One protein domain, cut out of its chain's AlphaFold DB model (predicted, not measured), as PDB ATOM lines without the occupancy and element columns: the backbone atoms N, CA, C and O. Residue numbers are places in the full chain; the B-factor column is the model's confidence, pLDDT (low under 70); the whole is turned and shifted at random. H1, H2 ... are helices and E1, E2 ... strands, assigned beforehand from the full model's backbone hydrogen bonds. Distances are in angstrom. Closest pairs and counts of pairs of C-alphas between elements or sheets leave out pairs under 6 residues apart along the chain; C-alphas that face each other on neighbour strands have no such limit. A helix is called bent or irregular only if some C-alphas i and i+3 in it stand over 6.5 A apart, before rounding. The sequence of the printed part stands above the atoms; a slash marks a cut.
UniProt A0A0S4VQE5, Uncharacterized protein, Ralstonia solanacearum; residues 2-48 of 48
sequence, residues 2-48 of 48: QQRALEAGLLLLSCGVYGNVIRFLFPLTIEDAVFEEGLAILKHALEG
ATOM      1  N   GLN A   2     -36.218 -36.549  -0.427       90.56
ATOM      2  CA  GLN A   2     -36.833 -35.244  -0.751       90.56
ATOM      3  C   GLN A   2     -38.370 -35.251  -0.757       90.56
ATOM      4  O   GLN A   2     -38.982 -34.355  -0.191       90.56
ATOM      5  N   GLN A   3     -38.985 -36.293  -1.322       92.81
ATOM      6  CA  GLN A   3     -40.442 -36.458  -1.301       92.81
ATOM      7  C   GLN A   3     -41.008 -36.529   0.129       92.81
ATOM      8  O   GLN A   3     -42.004 -35.881   0.417       92.81
ATOM      9  N   ARG A   4     -40.335 -37.241   1.044       94.38
ATOM     10  CA  ARG A   4     -40.752 -37.339   2.455       94.38
ATOM     11  C   ARG A   4     -40.657 -35.995   3.170       94.38
ATOM     12  O   ARG A   4     -41.538 -35.655   3.946       94.38
ATOM     13  N   ALA A   5     -39.597 -35.230   2.900       95.12
ATOM     14  CA  ALA A   5     -39.457 -33.878   3.433       95.12
ATOM     15  C   ALA A   5     -40.580 -32.963   2.916       95.12
ATOM     16  O   ALA A   5     -41.198 -32.262   3.710       95.12
ATOM     17  N   LEU A   6     -40.900 -33.038   1.617       95.06
ATOM     18  CA  LEU A   6     -41.982 -32.263   1.008       95.06
ATOM     19  C   LEU A   6     -43.354 -32.614   1.603       95.06
ATOM     20  O   LEU A   6     -44.128 -31.716   1.919       95.06
ATOM     21  N   GLU A   7     -43.641 -33.902   1.791       96.50
ATOM     22  CA  GLU A   7     -44.869 -34.382   2.441       96.50
ATOM     23  C   GLU A   7     -44.982 -33.918   3.898       96.50
ATOM     24  O   GLU A   7     -46.084 -33.657   4.375       96.50
ATOM     25  N   ALA A   8     -43.849 -33.756   4.583       95.38
ATOM     26  CA  ALA A   8     -43.766 -33.190   5.925       95.38
ATOM     27  C   ALA A   8     -43.741 -31.645   5.949       95.38
ATOM     28  O   ALA A   8     -43.575 -31.062   7.014       95.38
ATOM     29  N   GLY A   9     -43.903 -30.973   4.801       95.44
ATOM     30  CA  GLY A   9     -43.979 -29.509   4.704       95.44
ATOM     31  C   GLY A   9     -42.644 -28.790   4.479       95.44
ATOM     32  O   GLY A   9     -42.619 -27.562   4.405       95.44
ATOM     33  N   LEU A  10     -41.537 -29.518   4.314       96.12
ATOM     34  CA  LEU A  10     -40.211 -28.950   4.067       96.12
ATOM     35  C   LEU A  10     -39.850 -28.981   2.577       96.12
ATOM     36  O   LEU A  10     -39.589 -30.035   1.992       96.12
ATOM     37  N   LEU A  11     -39.746 -27.800   1.965       95.12
ATOM     38  CA  LEU A  11     -39.254 -27.661   0.596       95.12
ATOM     39  C   LEU A  11     -37.720 -27.712   0.561       95.12
ATOM     40  O   LEU A  11     -37.042 -26.853   1.122       95.12
ATOM     41  N   LEU A  12     -37.169 -28.689  -0.159       94.31
ATOM     42  CA  LEU A  12     -35.727 -28.836  -0.362       94.31
ATOM     43  C   LEU A  12     -35.335 -28.522  -1.804       94.31
ATOM     44  O   LEU A  12     -35.999 -28.951  -2.749       94.31
ATOM     45  N   LEU A  13     -34.213 -27.822  -1.966       92.69
ATOM     46  CA  LEU A  13     -33.610 -27.549  -3.266       92.69
ATOM     47  C   LEU A  13     -32.463 -28.531  -3.523       92.69
ATOM     48  O   LEU A  13     -31.508 -28.600  -2.748       92.69
ATOM     49  N   SER A  14     -32.539 -29.259  -4.632       90.81
ATOM     50  CA  SER A  14     -31.464 -30.124  -5.128       90.81
ATOM     51  C   SER A  14     -30.589 -29.385  -6.142       90.81
ATOM     52  O   SER A  14     -31.081 -28.574  -6.928       90.81
ATOM     53  N   CYS A  15     -29.290 -29.674  -6.170       91.25
ATOM     54  CA  CYS A  15     -28.346 -29.128  -7.143       91.25
ATOM     55  C   CYS A  15     -27.144 -30.068  -7.369       91.25
ATOM     56  O   CYS A  15     -27.098 -31.184  -6.850       91.25
ATOM     57  N   GLY A  16     -26.165 -29.597  -8.151       91.94
ATOM     58  CA  GLY A  16     -24.953 -30.340  -8.506       91.94
ATOM     59  C   GLY A  16     -25.115 -31.162  -9.786       91.94
ATOM     60  O   GLY A  16     -26.222 -31.543 -10.153       91.94
ATOM     61  N   VAL A  17     -24.001 -31.440 -10.472       92.69
ATOM     62  CA  VAL A  17     -23.988 -32.158 -11.767       92.69
ATOM     63  C   VAL A  17     -24.636 -33.540 -11.658       92.69
ATOM     64  O   VAL A  17     -25.322 -33.978 -12.575       92.69
ATOM     65  N   TYR A  18     -24.463 -34.199 -10.514       93.19
ATOM     66  CA  TYR A  18     -25.021 -35.522 -10.237       93.19
ATOM     67  C   TYR A  18     -26.352 -35.475  -9.467       93.19
ATOM     68  O   TYR A  18     -26.853 -36.519  -9.065       93.19
ATOM     69  N   GLY A  19     -26.910 -34.281  -9.216       87.75
ATOM     70  CA  GLY A  19     -28.182 -34.112  -8.500       87.75
ATOM     71  C   GLY A  19     -28.180 -34.613  -7.051       87.75
ATOM     72  O   GLY A  19     -29.239 -34.833  -6.473       87.75
ATOM     73  N   ASN A  20     -27.003 -34.812  -6.459       89.81
ATOM     74  CA  ASN A  20     -26.818 -35.435  -5.148       89.81
ATOM     75  C   ASN A  20     -26.493 -34.429  -4.030       89.81
ATOM     76  O   ASN A  20     -26.031 -34.831  -2.964       89.81
ATOM     77  N   VAL A  21     -26.702 -33.129  -4.265       92.75
ATOM     78  CA  VAL A  21     -26.432 -32.067  -3.287       92.75
ATOM     79  C   VAL A  21     -27.725 -31.353  -2.916       92.75
ATOM     80  O   VAL A  21     -28.437 -30.865  -3.792       92.75
ATOM     81  N   ILE A  22     -27.996 -31.234  -1.616       92.44
ATOM     82  CA  ILE A  22     -29.083 -30.407  -1.075       92.44
ATOM     83  C   ILE A  22     -28.519 -29.026  -0.730       92.44
ATOM     84  O   ILE A  22     -27.456 -28.924  -0.117       92.44
ATOM     85  N   ARG A  23     -29.220 -27.957  -1.120       94.19
ATOM     86  CA  ARG A  23     -28.839 -26.572  -0.818       94.19
ATOM     87  C   ARG A  23     -29.836 -25.924   0.137       94.19
ATOM     88  O   ARG A  23     -31.037 -25.920  -0.122       94.19
ATOM     89  N   PHE A  24     -29.309 -25.289   1.179       90.81
ATOM     90  CA  PHE A  24     -30.073 -24.440   2.086       90.81
ATOM     91  C   PHE A  24     -30.084 -23.001   1.566       90.81
ATOM     92  O   PHE A  24     -29.037 -22.366   1.474       90.81
ATOM     93  N   LEU A  25     -31.264 -22.505   1.194       94.38
ATOM     94  CA  LEU A  25     -31.508 -21.111   0.801       94.38
ATOM     95  C   LEU A  25     -32.722 -20.563   1.563       94.38
ATOM     96  O   LEU A  25     -33.714 -20.154   0.967       94.38
ATOM     97  N   PHE A  26     -32.659 -20.613   2.892       93.12
ATOM     98  CA  PHE A  26     -33.645 -19.968   3.759       93.12
ATOM     99  C   PHE A  26     -33.342 -18.460   3.884       93.12
ATOM    100  O   PHE A  26     -32.194 -18.047   3.679       93.12
ATOM    101  N   PRO A  27     -34.341 -17.611   4.182       94.81
ATOM    102  CA  PRO A  27     -34.108 -16.182   4.368       94.81
ATOM    103  C   PRO A  27     -33.243 -15.927   5.608       94.81
ATOM    104  O   PRO A  27     -33.425 -16.567   6.637       94.81
ATOM    105  N   LEU A  28     -32.347 -14.937   5.548       95.38
ATOM    106  CA  LEU A  28     -31.472 -14.579   6.679       95.38
ATOM    107  C   LEU A  28     -32.235 -14.061   7.910       95.38
ATOM    108  O   LEU A  28     -31.668 -13.975   8.990       95.38
ATOM    109  N   THR A  29     -33.503 -13.695   7.734       96.81
ATOM    110  CA  THR A  29     -34.406 -13.213   8.784       96.81
ATOM    111  C   THR A  29     -35.363 -14.301   9.276       96.81
ATOM    112  O   THR A  29     -36.403 -13.968   9.835       96.81
ATOM    113  N   ILE A  30     -35.093 -15.579   8.983       97.06
ATOM    114  CA  ILE A  30     -35.899 -16.687   9.503       97.06
ATOM    115  C   ILE A  30     -35.864 -16.676  11.036       97.06
ATOM    116  O   ILE A  30     -34.832 -16.387  11.636       97.06
ATOM    117  N   GLU A  31     -36.993 -16.979  11.666       98.19
ATOM    118  CA  GLU A  31     -37.047 -17.157  13.115       98.19
ATOM    119  C   GLU A  31     -36.359 -18.469  13.505       98.19
ATOM    120  O   GLU A  31     -36.578 -19.497  12.858       98.19
ATOM    121  N   ASP A  32     -35.584 -18.458  14.592       97.19
ATOM    122  CA  ASP A  32     -34.840 -19.636  15.061       97.19
ATOM    123  C   ASP A  32     -35.751 -20.859  15.242       97.19
ATOM    124  O   ASP A  32     -35.402 -21.964  14.841       97.19
ATOM    125  N   ALA A  33     -36.966 -20.659  15.767       97.88
ATOM    126  CA  ALA A  33     -37.935 -21.735  15.967       97.88
ATOM    127  C   ALA A  33     -38.348 -22.421  14.650       97.88
ATOM    128  O   ALA A  33     -38.438 -23.646  14.595       97.88
ATOM    129  N   VAL A  34     -38.553 -21.641  13.584       96.69
ATOM    130  CA  VAL A  34     -38.910 -22.165  12.255       96.69
ATOM    131  C   VAL A  34     -37.713 -22.874  11.625       96.69
ATOM    132  O   VAL A  34     -37.862 -23.899  10.956       96.69
ATOM    133  N   PHE A  35     -36.505 -22.350  11.842       96.44
ATOM    134  CA  PHE A  35     -35.288 -22.987  11.356       96.44
ATOM    135  C   PHE A  35     -35.058 -24.357  12.015       96.44
ATOM    136  O   PHE A  35     -34.814 -25.340  11.312       96.44
ATOM    137  N   GLU A  36     -35.218 -24.444  13.336       97.38
ATOM    138  CA  GLU A  36     -35.115 -25.700  14.091       97.38
ATOM    139  C   GLU A  36     -36.181 -26.724  13.670       97.38
ATOM    140  O   GLU A  36     -35.866 -27.902  13.487       97.38
ATOM    141  N   GLU A  37     -37.424 -26.290  13.430       97.44
ATOM    142  CA  GLU A  37     -38.479 -27.153  12.880       97.44
ATOM    143  C   GLU A  37     -38.066 -27.755  11.527       97.44
ATOM    144  O   GLU A  37     -38.141 -28.972  11.322       97.44
ATOM    145  N   GLY A  38     -37.555 -26.922  10.616       96.19
ATOM    146  CA  GLY A  38     -37.070 -27.372   9.313       96.19
ATOM    147  C   GLY A  38     -35.921 -28.382   9.421       96.19
ATOM    148  O   GLY A  38     -35.901 -29.381   8.695       96.19
ATOM    149  N   LEU A  39     -34.983 -28.175  10.350       96.06
ATOM    150  CA  LEU A  39     -33.888 -29.116  10.603       96.06
ATOM    151  C   LEU A  39     -34.374 -30.436  11.213       96.06
ATOM    152  O   LEU A  39     -33.862 -31.498  10.846       96.06
ATOM    153  N   ALA A  40     -35.376 -30.401  12.093       97.19
ATOM    154  CA  ALA A  40     -35.980 -31.605  12.652       97.19
ATOM    155  C   ALA A  40     -36.656 -32.449  11.557       97.19
ATOM    156  O   ALA A  40     -36.389 -33.650  11.452       97.19
ATOM    157  N   ILE A  41     -37.450 -31.823  10.680       96.56
ATOM    158  CA  ILE A  41     -38.074 -32.500   9.529       96.56
ATOM    159  C   ILE A  41     -37.004 -33.103   8.609       96.56
ATOM    160  O   ILE A  41     -37.113 -34.259   8.190       96.56
ATOM    161  N   LEU A  42     -35.937 -32.348   8.323       95.38
ATOM    162  CA  LEU A  42     -34.823 -32.820   7.505       95.38
ATOM    163  C   LEU A  42     -34.171 -34.074   8.100       95.38
ATOM    164  O   LEU A  42     -33.944 -35.049   7.378       95.38
ATOM    165  N   LYS A  43     -33.871 -34.050   9.402       95.69
ATOM    166  CA  LYS A  43     -33.255 -35.171  10.117       95.69
ATOM    167  C   LYS A  43     -34.126 -36.423  10.021       95.69
ATOM    168  O   LYS A  43     -33.636 -37.469   9.599       95.69
ATOM    169  N   HIS A  44     -35.421 -36.302  10.303       95.56
ATOM    170  CA  HIS A  44     -36.358 -37.418  10.168       95.56
ATOM    171  C   HIS A  44     -36.416 -37.966   8.736       95.56
ATOM    172  O   HIS A  44     -36.445 -39.178   8.531       95.56
ATOM    173  N   ALA A  45     -36.379 -37.094   7.725       94.12
ATOM    174  CA  ALA A  45     -36.389 -37.519   6.329       94.12
ATOM    175  C   ALA A  45     -35.104 -38.262   5.904       94.12
ATOM    176  O   ALA A  45     -35.172 -39.047   4.946       94.12
ATOM    177  N   LEU A  46     -33.968 -38.014   6.572       92.38
ATOM    178  CA  LEU A  46     -32.672 -38.675   6.352       92.38
ATOM    179  C   LEU A  46     -32.548 -40.030   7.062       92.38
ATOM    180  O   LEU A  46     -31.869 -40.908   6.541       92.38
ATOM    181  N   GLU A  47     -33.164 -40.183   8.233       92.06
ATOM    182  CA  GLU A  47     -33.084 -41.406   9.046       92.06
ATOM    183  C   GLU A  47     -34.031 -42.524   8.571       92.06
ATOM    184  O   GLU A  47     -33.797 -43.692   8.886       92.06
ATOM    185  N   GLY A  48     -35.086 -42.188   7.818       68.00
ATOM    186  CA  GLY A  48     -35.986 -43.161   7.176       68.00
ATOM    187  C   GLY A  48     -35.516 -43.642   5.811       68.00
ATOM    188  O   GLY A  48     -36.142 -44.569   5.261       68.00
TER     189      GLY A  48
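What this domain is: This is residues 2 to 48 of the 48 residues of an uncharacterized protein of Ralstonia solanacearum (UniProt A0A0S4VQE5). One long helix, H2, has the short helix H1 packed across it by residues 41 to 45 of H2, while a small hairpin of two short strands, E1 and E2, is set off from this helix pair. From the hairpin the link of residues 24 to 31 returns to the first residue of H2, and residues 28 to 34, of which 32 to 34 belong to H2, stick out free of the rest. The printed part has 47 residues, with two named helices and two named strands in the order H1, E1, E2, H2; the sheet has the order E1 - E2 and is antiparallel, and the class is mixed, helices and strands. The whole is only just compact, close to loose, with a radius of gyration of the C-alphas of 11.2 A and spans of 32 by 25 by 15 A.

Where its parts are: H1 is residues 2 to 7, from C-alpha 2 at (-36.833, -35.244, -0.751) to C-alpha 7, 8.7 A away. E1 is residues 13 to 15, with C-alpha 13 at (-33.610, -27.549, -3.266), and E2 is residues 21 to 23; each has 3 residues. H2 is residues 32 to 47, 22.7 A from C-alpha 32 at (-34.840, -19.636, 15.061) to C-alpha 47 at (-33.084, -41.406, 9.046). Neither helix is bent.

How they stand to each other: H1 and H2 touch, with 5 pairs of C-alphas within 8 A, and H2 does so with residues 41 to 45 alone. The closest C-alphas of the two are those of Ala 5 and Ala 45, 5.6 A apart. Their lines stand at a steep tilt of 60 degrees, and they run opposite ways. In both H1 and H2 every O i to N i+4 pair is within hydrogen-bond range. E1 and E2 form an antiparallel hairpin, with 135 degrees between their directions. The C-alphas of Ser 14 and Ile 22 face each other at 4.7 A. N 15 and O 21, 2.8 A apart, and N 23 and O 13, 2.9 A apart, are within hydrogen-bond range. E1 and H2 are apart, and so are H1 and E2.

The domain as a whole: The two C-alphas farthest apart are those of Val 17, between E1 and E2, and Ala 33 in H2, at 32.7 A. The first and last printed C-alphas, those of Gln 2 and Gly 48, are 11.2 A apart. The printed part has no cut and ends at residue 48, the chain's last residue. The links H1 to E1 and E1 to E2 are tight, with 5 residues each, and the link E2 to H2 is short, with 8 residues; no link is long. The mean pLDDT of the printed part is 93.9, and residue 48 is under 70.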